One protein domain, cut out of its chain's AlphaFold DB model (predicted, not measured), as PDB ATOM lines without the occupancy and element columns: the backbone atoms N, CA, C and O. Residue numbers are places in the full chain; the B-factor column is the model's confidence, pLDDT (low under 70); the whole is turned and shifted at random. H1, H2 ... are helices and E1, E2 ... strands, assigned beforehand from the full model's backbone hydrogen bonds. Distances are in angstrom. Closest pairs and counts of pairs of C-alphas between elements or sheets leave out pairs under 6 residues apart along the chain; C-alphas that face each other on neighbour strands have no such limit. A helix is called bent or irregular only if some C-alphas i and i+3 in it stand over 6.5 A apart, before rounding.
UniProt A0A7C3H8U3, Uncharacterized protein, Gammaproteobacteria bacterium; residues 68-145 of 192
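AT A GLANCE: This is residues 68 to 145 of the 192 residues of an uncharacterized protein of Gammaproteobacteria bacterium (UniProt A0A7C3H8U3). One helix, H1, lies near the middle between a small two-strand hairpin, E1 and E2, near one side and the longest helix, H3, packed aslant on the other. A second small hairpin, E3 and E4, lies at one end of the long axis, and the short helix H2 lies at the opposite end. The printed part has 78 residues, with three named helices and four named strands in the order E1 E2 H1 E3 E4 H2 H3; the class is mixed, helices and strands. Each sheet has two antiparallel strands, in the orders E1 - E2 and E3 - E4. The whole is compact, with a radius of gyration of the C-alphas of 13.2 A and spans of 41 by 29 by 25 A.

HOW THE PARTS SIT: Start at the hairpin of E3, residues 104 to 106, and E4, residues 109 to 114. These strands are antiparallel at 138 degrees, with N 114 and O 104 within hydrogen-bond range at 2.8 A and N 109 and O 106 at 2.9 A. Look next at H1, residues 93 to 102; its closest C-alphas to E4 are those of Val 100 and Arg 113, 7.6 A apart. H3, residues 133 to 145, touches H1 with its residues 137 to 142 alone, the closest C-alphas being those of Pro 93 and Ala 138, 5.8 A apart. H1 and H3 run the same way at a steep tilt of 54 degrees. The other hairpin, E1, residues 68 to 70, and E2, residues 78 to 81, is antiparallel at 127 degrees, with N 69 and O 79 within hydrogen-bond range at 2.8 A. The closest C-alphas of E1 and H1 are those of Arg 69 and Tyr 98, 7.0 A apart. H2, residues 124 to 131, and H3 only just touch, only at the corner by their link, with 3 pairs of C-alphas within 8 A; the closest are those of Ser 129 and Ala 135, 5.1 A apart. H1 and H2 are apart. Every O i to N i+4 pair is within hydrogen-bond range in H1 and H3, but 2 of 4 are in H2.

IN THESE COORDINATES: Find C-alpha 68 at (3.048, -46.527, 29.265), where E1 begins; it is 7.0 A long, and E2 is 9.5 A. From C-alpha 93 at (0.650, -39.807, 43.622), H1 runs 14.1 A. E3 spans 7.3 A and E4 11.0 A. H2 spans 10.2 A and is irregular, with C-alphas 125 and 128 7.3 A apart. H3 runs 18.0 A and ends at C-alpha 145, at (8.233, -34.641, 47.268).

THE WHOLE: The two C-alphas farthest apart, those of Gly 108 and Glu 124, are 41.1 A apart. The printed part has no cut, and the link from E2 to H1, with 11 residues, is long. The mean pLDDT of the printed part is 94.6, and no printed residue is under 70.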
ATOM      1  N   LEU A  68       3.603 -45.452  28.447       96.94
ATOM      2  CA  LEU A  68       3.048 -46.527  29.265       96.94
ATOM      3  C   LEU A  68       3.407 -46.313  30.734       96.94
ATOM      4  O   LEU A  68       4.582 -46.184  31.078       96.94
ATOM      5  N   ARG A  69       2.400 -46.352  31.607       96.38
ATOM      6  CA  ARG A  69       2.564 -46.294  33.061       96.38
ATOM      7  C   ARG A  69       2.004 -47.542  33.736       96.38
ATOM      8  O   ARG A  69       1.083 -48.185  33.233       96.38
ATOM      9  N   TYR A  70       2.544 -47.854  34.910       94.31
ATOM     10  CA  TYR A  70       1.968 -48.866  35.788       94.31
ATOM     11  C   TYR A  70       0.637 -48.364  36.365       94.31
ATOM     12  O   TYR A  70       0.522 -47.206  36.774       94.31
ATOM     13  N   ASP A  71      -0.369 -49.235  36.407       92.31
ATOM     14  CA  ASP A  71      -1.672 -48.929  36.995       92.31
ATOM     15  C   ASP A  71      -2.282 -50.145  37.684       92.31
ATOM     16  O   ASP A  71      -2.851 -51.020  37.035       92.31
ATOM     17  N   LYS A  72      -2.245 -50.174  39.018       88.75
ATOM     18  CA  LYS A  72      -2.804 -51.288  39.796       88.75
ATOM     19  C   LYS A  72      -4.306 -51.525  39.572       88.75
ATOM     20  O   LYS A  72      -4.771 -52.621  39.869       88.75
ATOM     21  N   LYS A  73      -5.060 -50.535  39.073       87.50
ATOM     22  CA  LYS A  73      -6.504 -50.653  38.810       87.50
ATOM     23  C   LYS A  73      -6.806 -51.360  37.481       87.50
ATOM     24  O   LYS A  73      -7.934 -51.797  37.271       87.50
ATOM     25  N   LYS A  74      -5.838 -51.470  36.561       88.00
ATOM     26  CA  LYS A  74      -6.038 -52.100  35.244       88.00
ATOM     27  C   LYS A  74      -5.755 -53.602  35.299       88.00
ATOM     28  O   LYS A  74      -4.809 -54.037  35.950       88.00
ATOM     29  N   LYS A  75      -6.508 -54.388  34.518       91.50
ATOM     30  CA  LYS A  75      -6.377 -55.859  34.422       91.50
ATOM     31  C   LYS A  75      -4.933 -56.326  34.194       91.50
ATOM     32  O   LYS A  75      -4.475 -57.248  34.856       91.50
ATOM     33  N   TYR A  76      -4.217 -55.672  33.278       94.00
ATOM     34  CA  TYR A  76      -2.825 -56.003  32.940       94.00
ATOM     35  C   TYR A  76      -1.798 -55.117  33.647       94.00
ATOM     36  O   TYR A  76      -0.628 -55.119  33.287       94.00
ATOM     37  N   LYS A  77      -2.234 -54.335  34.639       94.50
ATOM     38  CA  LYS A  77      -1.416 -53.387  35.397       94.50
ATOM     39  C   LYS A  77      -0.666 -52.337  34.561       94.50
ATOM     40  O   LYS A  77       0.310 -51.754  35.027       94.50
ATOM     41  N   ILE A  78      -1.132 -52.082  33.340       94.94
ATOM     42  CA  ILE A  78      -0.566 -51.122  32.390       94.94
ATOM     43  C   ILE A  78      -1.686 -50.186  31.935       94.94
ATOM     44  O   ILE A  78      -2.793 -50.636  31.629       94.94
ATOM     45  N   ALA A  79      -1.381 -48.894  31.877       94.38
ATOM     46  CA  ALA A  79      -2.214 -47.860  31.279       94.38
ATOM     47  C   ALA A  79      -1.381 -46.990  30.332       94.38
ATOM     48  O   ALA A  79      -0.163 -46.881  30.485       94.38
ATOM     49  N   ILE A  80      -2.046 -46.359  29.369       95.31
ATOM     50  CA  ILE A  80      -1.448 -45.294  28.566       95.31
ATOM     51  C   ILE A  80      -1.676 -43.993  29.328       95.31
ATOM     52  O   ILE A  80      -2.819 -43.600  29.539       95.31
ATOM     53  N   ASP A  81      -0.599 -43.337  29.739       96.56
ATOM     54  CA  ASP A  81      -0.655 -41.940  30.137       96.56
ATOM     55  C   ASP A  81      -0.596 -41.071  28.886       96.56
ATOM     56  O   ASP A  81       0.244 -41.292  28.016       96.56
ATOM     57  N   TYR A  82      -1.486 -40.095  28.808       96.38
ATOM     58  CA  TYR A  82      -1.505 -39.076  27.765       96.38
ATOM     59  C   TYR A  82      -1.765 -37.695  28.378       96.38
ATOM     60  O   TYR A  82      -2.346 -36.825  27.748       96.38
ATOM     61  N   SER A  83      -1.346 -37.476  29.629       95.88
ATOM     62  CA  SER A  83      -1.436 -36.177  30.312       95.88
ATOM     63  C   SER A  83      -2.843 -35.571  30.436       95.88
ATOM     64  O   SER A  83      -2.963 -34.353  30.540       95.88
ATOM     65  N   ASP A  84      -3.902 -36.381  30.399       94.38
ATOM     66  CA  ASP A  84      -5.290 -35.956  30.663       94.38
ATOM     67  C   ASP A  84      -5.614 -36.037  32.160       94.38
ATOM     68  O   ASP A  84      -5.214 -36.989  32.834       94.38
ATOM     69  N   LEU A  85      -6.347 -35.055  32.673       93.44
ATOM     70  CA  LEU A  85      -6.956 -35.031  33.996       93.44
ATOM     71  C   LEU A  85      -8.442 -35.382  33.849       93.44
ATOM     72  O   LEU A  85      -9.285 -34.536  33.525       93.44
ATOM     73  N   ASP A  86      -8.764 -36.652  34.088       91.94
ATOM     74  CA  ASP A  86     -10.113 -37.200  33.953       91.94
ATOM     75  C   ASP A  86     -10.532 -37.972  35.202       91.94
ATOM     76  O   ASP A  86      -9.709 -38.563  35.897       91.94
ATOM     77  N   TYR A  87     -11.841 -38.042  35.419       89.88
ATOM     78  CA  TYR A  87     -12.453 -38.841  36.475       89.88
ATOM     79  C   TYR A  87     -12.031 -40.319  36.445       89.88
ATOM     80  O   TYR A  87     -11.760 -40.922  37.482       89.88
ATOM     81  N   ASN A  88     -11.949 -40.920  35.253       89.38
ATOM     82  CA  ASN A  88     -11.582 -42.328  35.089       89.38
ATOM     83  C   ASN A  88     -10.072 -42.567  35.189       89.38
ATOM     84  O   ASN A  88      -9.637 -43.720  35.289       89.38
ATOM     85  N   ASP A  89      -9.277 -41.498  35.144       90.62
ATOM     86  CA  ASP A  89      -7.833 -41.539  35.321       90.62
ATOM     87  C   ASP A  89      -7.369 -40.380  36.224       90.62
ATOM     88  O   ASP A  89      -6.775 -39.412  35.746       90.62
ATOM     89  N   PRO A  90      -7.669 -40.433  37.533       93.06
ATOM     90  CA  PRO A  90      -7.397 -39.322  38.435       93.06
ATOM     91  C   PRO A  90      -5.884 -39.118  38.654       93.06
ATOM     92  O   PRO A  90      -5.088 -40.054  38.494       93.06
ATOM     93  N   PRO A  91      -5.460 -37.910  39.063       96.12
ATOM     94  CA  PRO A  91      -4.057 -37.554  39.278       96.12
ATOM     95  C   PRO A  91      -3.474 -38.166  40.568       96.12
ATOM     96  O   PRO A  91      -3.159 -37.484  41.529       96.12
ATOM     97  N   THR A  92      -3.323 -39.489  40.621       96.31
ATOM     98  CA  THR A  92      -2.781 -40.156  41.822       96.31
ATOM     99  C   THR A  92      -1.295 -39.828  42.068       96.31
ATOM    100  O   THR A  92      -0.574 -39.582  41.099       96.31
ATOM    101  N   PRO A  93      -0.779 -39.961  43.308       97.56
ATOM    102  CA  PRO A  93       0.650 -39.807  43.622       97.56
ATOM    103  C   PRO A  93       1.597 -40.595  42.703       97.56
ATOM    104  O   PRO A  93       2.561 -40.062  42.164       97.56
ATOM    105  N   LEU A  94       1.259 -41.855  42.409       96.44
ATOM    106  CA  LEU A  94       2.027 -42.693  41.481       96.44
ATOM    107  C   LEU A  94       2.066 -42.112  40.056       96.44
ATOM    108  O   LEU A  94       3.047 -42.280  39.327       96.44
ATOM    109  N   ARG A  95       0.981 -41.455  39.636       96.81
ATOM    110  CA  ARG A  95       0.877 -40.803  38.330       96.81
ATOM    111  C   ARG A  95       1.692 -39.506  38.303       96.81
ATOM    112  O   ARG A  95       2.376 -39.263  37.316       96.81
ATOM    113  N   VAL A  96       1.723 -38.761  39.409       98.06
ATOM    114  CA  VAL A  96       2.630 -37.617  39.599       98.06
ATOM    115  C   VAL A  96       4.096 -38.046  39.497       98.06
ATOM    116  O   VAL A  96       4.849 -37.450  38.728       98.06
ATOM    117  N   ASP A  97       4.498 -39.119  40.184       98.06
ATOM    118  CA  ASP A  97       5.864 -39.658  40.091       98.06
ATOM    119  C   ASP A  97       6.219 -40.046  38.652       98.06
ATOM    120  O   ASP A  97       7.318 -39.771  38.157       98.06
ATOM    121  N   TYR A  98       5.261 -40.657  37.949       98.25
ATOM    122  CA  TYR A  98       5.401 -40.957  36.533       98.25
ATOM    123  C   TYR A  98       5.596 -39.678  35.705       98.25
ATOM    124  O   TYR A  98       6.489 -39.652  34.853       98.25
ATOM    125  N   TRP A  99       4.835 -38.610  35.956       98.19
ATOM    126  CA  TRP A  99       4.990 -37.350  35.231       98.19
ATOM    127  C   TRP A  99       6.327 -36.673  35.493       98.19
ATOM    128  O   TRP A  99       6.985 -36.256  34.545       98.19
ATOM    129  N   VAL A 100       6.792 -36.607  36.740       97.75
ATOM    130  CA  VAL A 100       8.107 -36.026  37.047       97.75
ATOM    131  C   VAL A 100       9.212 -36.832  36.365       97.75
ATOM    132  O   VAL A 100      10.072 -36.263  35.681       97.75
ATOM    133  N   LYS A 101       9.155 -38.166  36.445       97.25
ATOM    134  CA  LYS A 101      10.135 -39.053  35.804       97.25
ATOM    135  C   LYS A 101      10.153 -38.930  34.277       97.25
ATOM    136  O   LYS A 101      11.227 -38.995  33.682       97.25
ATOM    137  N   ASN A 102       8.998 -38.735  33.644       97.69
ATOM    138  CA  ASN A 102       8.856 -38.720  32.181       97.69
ATOM    139  C   ASN A 102       8.633 -37.321  31.589       97.69
ATOM    140  O   ASN A 102       8.383 -37.202  30.393       97.69
ATOM    141  N   SER A 103       8.731 -36.278  32.413       97.06
ATOM    142  CA  SER A 103       8.566 -34.888  31.992       97.06
ATOM    143  C   SER A 103       9.467 -34.540  30.817       97.06
ATOM    144  O   SER A 103      10.585 -35.048  30.664       97.06
ATOM    145  N   ILE A 104       8.947 -33.663  29.972       96.56
ATOM    146  CA  ILE A 104       9.650 -33.222  28.778       96.56
ATOM    147  C   ILE A 104      10.627 -32.111  29.149       96.56
ATOM    148  O   ILE A 104      10.569 -31.525  30.228       96.56
ATOM    149  N   GLY A 105      11.559 -31.828  28.259       94.75
ATOM    150  CA  GLY A 105      12.567 -30.809  28.489       94.75
ATOM    151  C   GLY A 105      13.155 -30.332  27.180       94.75
ATOM    152  O   GLY A 105      12.792 -30.797  26.098       94.75
ATOM    153  N   ILE A 106      14.081 -29.397  27.302       95.94
ATOM    154  CA  ILE A 106      14.767 -28.794  26.164       95.94
ATOM    155  C   ILE A 106      16.114 -29.482  26.031       95.94
ATOM    156  O   ILE A 106      16.820 -29.691  27.023       95.94
ATOM    157  N   ILE A 107      16.481 -29.854  24.808       96.62
ATOM    158  CA  ILE A 107      17.741 -30.558  24.562       96.62
ATOM    159  C   ILE A 107      18.900 -29.642  24.968       96.62
ATOM    160  O   ILE A 107      18.988 -28.506  24.508       96.62
ATOM    161  N   GLY A 108      19.783 -30.127  25.843       95.69
ATOM    162  CA  GLY A 108      20.869 -29.332  26.431       95.69
ATOM    163  C   GLY A 108      20.515 -28.630  27.750       95.69
ATOM    164  O   GLY A 108      21.384 -27.999  28.344       95.69
ATOM    165  N   ARG A 109      19.277 -28.766  28.254       95.50
ATOM    166  CA  ARG A 109      18.843 -28.248  29.566       95.50
ATOM    167  C   ARG A 109      18.105 -29.321  30.390       95.50
ATOM    168  O   ARG A 109      16.926 -29.158  30.697       95.50
ATOM    169  N   PRO A 110      18.777 -30.418  30.786       92.81
ATOM    170  CA  PRO A 110      18.117 -31.571  31.414       92.81
ATOM    171  C   PRO A 110      17.463 -31.256  32.767       92.81
ATOM    172  O   PRO A 110      16.507 -31.924  33.151       92.81
ATOM    173  N   ASN A 111      17.938 -30.224  33.469       94.00
ATOM    174  CA  ASN A 111      17.428 -29.846  34.789       94.00
ATOM    175  C   ASN A 111      16.139 -29.012  34.726       94.00
ATOM    176  O   ASN A 111      15.563 -28.714  35.766       94.00
ATOM    177  N   TRP A 112      15.697 -28.591  33.535       96.19
ATOM    178  CA  TRP A 112      14.438 -27.866  33.357       96.19
ATOM    179  C   TRP A 112      13.410 -28.830  32.785       96.19
ATOM    180  O   TRP A 112      13.430 -29.177  31.603       96.19
ATOM    181  N   ARG A 113      12.553 -29.303  33.679       96.75
ATOM    182  CA  ARG A 113      11.594 -30.373  33.445       96.75
ATOM    183  C   ARG A 113      10.203 -29.757  33.377       96.75
ATOM    184  O   ARG A 113       9.799 -29.064  34.303       96.75
ATOM    185  N   LEU A 114       9.492 -29.981  32.278       97.88
ATOM    186  CA  LEU A 114       8.168 -29.422  32.030       97.88
ATOM    187  C   LEU A 114       7.121 -30.534  32.059       97.88
ATOM    188  O   LEU A 114       7.254 -31.562  31.391       97.88
ATOM    189  N   ILE A 115       6.065 -30.312  32.837       98.25
ATOM    190  CA  ILE A 115       4.891 -31.181  32.908       98.25
ATOM    191  C   ILE A 115       3.715 -30.364  32.385       98.25
ATOM    192  O   ILE A 115       3.277 -29.414  33.026       98.25
ATOM    193  N   LYS A 116       3.227 -30.724  31.198       97.75
ATOM    194  CA  LYS A 116       2.028 -30.138  30.602       97.75
ATOM    195  C   LYS A 116       0.913 -31.167  30.683       97.75
ATOM    196  O   LYS A 116       0.993 -32.212  30.041       97.75
ATOM    197  N   LEU A 117      -0.126 -30.838  31.443       96.62
ATOM    198  CA  LEU A 117      -1.357 -31.616  31.555       96.62
ATOM    199  C   LEU A 117      -2.500 -30.901  30.824       96.62
ATOM    200  O   LEU A 117      -2.386 -29.728  30.471       96.62
ATOM    201  N   HIS A 118      -3.582 -31.618  30.546       94.81
ATOM    202  CA  HIS A 118      -4.792 -31.070  29.941       94.81
ATOM    203  C   HIS A 118      -6.037 -31.719  30.542       94.81
ATOM    204  O   HIS A 118      -5.951 -32.720  31.240       94.81
ATOM    205  N   THR A 119      -7.198 -31.139  30.258       92.81
ATOM    206  CA  THR A 119      -8.511 -31.686  30.606       92.81
ATOM    207  C   THR A 119      -9.482 -31.359  29.477       92.81
ATOM    208  O   THR A 119      -9.309 -30.356  28.779       92.81
ATOM    209  N   HIS A 120     -10.533 -32.159  29.293       87.00
ATOM    210  CA  HIS A 120     -11.570 -31.922  28.279       87.00
ATOM    211  C   HIS A 120     -12.623 -30.875  28.721       87.00
ATOM    212  O   HIS A 120     -13.809 -30.993  28.403       87.00
ATOM    213  N   GLY A 121     -12.187 -29.850  29.460       82.00
ATOM    214  CA  GLY A 121     -13.010 -28.759  29.991       82.00
ATOM    215  C   GLY A 121     -13.503 -28.965  31.430       82.00
ATOM    216  O   GLY A 121     -13.335 -30.024  32.032       82.00
ATOM    217  N   GLY A 122     -14.142 -27.931  31.985       81.00
ATOM    218  CA  GLY A 122     -14.627 -27.882  33.372       81.00
ATOM    219  C   GLY A 122     -15.992 -28.537  33.591       81.00
ATOM    220  O   GLY A 122     -16.882 -27.923  34.170       81.00
ATOM    221  N   ARG A 123     -16.200 -29.760  33.087       87.06
ATOM    222  CA  ARG A 123     -17.434 -30.520  33.366       87.06
ATOM    223  C   ARG A 123     -17.448 -30.958  34.829       87.06
ATOM    224  O   ARG A 123     -16.413 -31.374  35.335       87.06
ATOM    225  N   GLU A 124     -18.620 -30.969  35.462       89.50
ATOM    226  CA  GLU A 124     -18.783 -31.346  36.878       89.50
ATOM    227  C   GLU A 124     -18.158 -32.708  37.211       89.50
ATOM    228  O   GLU A 124     -17.440 -32.836  38.197       89.50
ATOM    229  N   ILE A 125     -18.307 -33.699  36.324       90.69
ATOM    230  CA  ILE A 125     -17.694 -35.028  36.493       90.69
ATOM    231  C   ILE A 125     -16.164 -34.977  36.654       90.69
ATOM    232  O   ILE A 125     -15.581 -35.864  37.262       90.69
ATOM    233  N   ARG A 126     -15.503 -33.942  36.124       91.00
ATOM    234  CA  ARG A 126     -14.049 -33.749  36.201       91.00
ATOM    235  C   ARG A 126     -13.630 -32.814  37.330       91.00
ATOM    236  O   ARG A 126     -12.432 -32.577  37.475       91.00
ATOM    237  N   PHE A 127     -14.572 -32.278  38.106       92.62
ATOM    238  CA  PHE A 127     -14.267 -31.327  39.170       92.62
ATOM    239  C   PHE A 127     -13.268 -31.919  40.161       92.62
ATOM    240  O   PHE A 127     -12.239 -31.304  40.406       92.62
ATOM    241  N   ASP A 128     -13.491 -33.147  40.631       93.25
ATOM    242  CA  ASP A 128     -12.597 -33.791  41.597       93.25
ATOM    243  C   ASP A 128     -11.146 -33.907  41.094       93.25
ATOM    244  O   ASP A 128     -10.202 -33.524  41.780       93.25
ATOM    245  N   SER A 129     -10.961 -34.343  39.845       93.69
ATOM    246  CA  SER A 129      -9.635 -34.526  39.242       93.69
ATOM    247  C   SER A 129      -8.904 -33.226  38.897       93.69
ATOM    248  O   SER A 129      -7.709 -33.280  38.624       93.69
ATOM    249  N   ASN A 130      -9.600 -32.085  38.859       92.31
ATOM    250  CA  ASN A 130      -9.007 -30.787  38.514       92.31
ATOM    251  C   ASN A 130      -8.930 -29.827  39.713       92.31
ATOM    252  O   ASN A 130      -7.999 -29.030  39.780       92.31
ATOM    253  N   PHE A 131      -9.887 -29.901  40.641       92.69
ATOM    254  CA  PHE A 131     -10.091 -28.925  41.718       92.69
ATOM    255  C   PHE A 131     -10.552 -29.527  43.058       92.69
ATOM    256  O   PHE A 131     -10.662 -28.781  44.026       92.69
ATOM    257  N   GLY A 132     -10.878 -30.823  43.128       94.56
ATOM    258  CA  GLY A 132     -11.347 -31.474  44.359       94.56
ATOM    259  C   GLY A 132     -10.254 -32.247  45.094       94.56
ATOM    260  O   GLY A 132      -9.072 -31.924  44.995       94.56
ATOM    261  N   GLU A 133     -10.656 -33.285  45.828       96.94
ATOM    262  CA  GLU A 133      -9.772 -34.056  46.710       96.94
ATOM    263  C   GLU A 133      -8.665 -34.759  45.920       96.94
ATOM    264  O   GLU A 133      -7.499 -34.715  46.310       96.94
ATOM    265  N   SER A 134      -8.987 -35.352  44.764       96.12
ATOM    266  CA  SER A 134      -7.954 -35.980  43.929       96.12
ATOM    267  C   SER A 134      -6.905 -34.973  43.451       96.12
ATOM    268  O   SER A 134      -5.719 -35.305  43.404       96.12
ATOM    269  N   ALA A 135      -7.324 -33.760  43.075       96.31
ATOM    270  CA  ALA A 135      -6.402 -32.704  42.669       96.31
ATOM    271  C   ALA A 135      -5.535 -32.232  43.844       96.31
ATOM    272  O   ALA A 135      -4.322 -32.115  43.686       96.31
ATOM    273  N   ASP A 136      -6.134 -32.034  45.021       97.94
ATOM    274  CA  ASP A 136      -5.422 -31.636  46.240       97.94
ATOM    275  C   ASP A 136      -4.350 -32.663  46.633       97.94
ATOM    276  O   ASP A 136      -3.190 -32.306  46.828       97.94
ATOM    277  N   ILE A 137      -4.679 -33.959  46.598       98.19
ATOM    278  CA  ILE A 137      -3.711 -35.046  46.820       98.19
ATOM    279  C   ILE A 137      -2.537 -34.960  45.830       98.19
ATOM    280  O   ILE A 137      -1.384 -35.195  46.202       98.19
ATOM    281  N   ALA A 138      -2.805 -34.635  44.562       97.94
ATOM    282  CA  ALA A 138      -1.766 -34.515  43.543       97.94
ATOM    283  C   ALA A 138      -0.833 -33.323  43.804       97.94
ATOM    284  O   ALA A 138       0.390 -33.467  43.716       97.94
ATOM    285  N   PHE A 139      -1.404 -32.160  44.131       98.00
ATOM    286  CA  PHE A 139      -0.649 -30.950  44.457       98.00
ATOM    287  C   PHE A 139       0.154 -31.125  45.743       98.00
ATOM    288  O   PHE A 139       1.353 -30.852  45.754       98.00
ATOM    289  N   GLN A 140      -0.453 -31.701  46.781       98.50
ATOM    290  CA  GLN A 140       0.229 -32.032  48.025       98.50
ATOM    291  C   GLN A 140       1.418 -32.970  47.779       98.50
ATOM    292  O   GLN A 140       2.505 -32.738  48.309       98.50
ATOM    293  N   HIS A 141       1.259 -33.999  46.937       98.62
ATOM    294  CA  HIS A 141       2.357 -34.907  46.587       98.62
ATOM    295  C   HIS A 141       3.484 -34.190  45.830       98.62
ATOM    296  O   HIS A 141       4.661 -34.402  46.130       98.62
ATOM    297  N   LEU A 142       3.149 -33.309  44.878       98.38
ATOM    298  CA  LEU A 142       4.131 -32.459  44.189       98.38
ATOM    299  C   LEU A 142       4.914 -31.587  45.174       98.38
ATOM    300  O   LEU A 142       6.141 -31.529  45.115       98.38
ATOM    301  N   GLU A 143       4.220 -30.924  46.088       98.50
ATOM    302  CA  GLU A 143       4.816 -29.983  47.034       98.50
ATOM    303  C   GLU A 143       5.679 -30.681  48.085       98.50
ATOM    304  O   GLU A 143       6.767 -30.206  48.400       98.50
ATOM    305  N   GLN A 144       5.246 -31.836  48.589       98.38
ATOM    306  CA  GLN A 144       5.985 -32.578  49.611       98.38
ATOM    307  C   GLN A 144       7.227 -33.284  49.056       98.38
ATOM    308  O   GLN A 144       8.242 -33.366  49.747       98.38
ATOM    309  N   HIS A 145       7.170 -33.794  47.821       98.44
ATOM    310  CA  HIS A 145       8.233 -34.641  47.268       98.44
ATOM    311  C   HIS A 145       9.100 -33.961  46.203       98.44
ATOM    312  O   HIS A 145      10.229 -34.398  45.965       98.44
TER     313      HIS A 145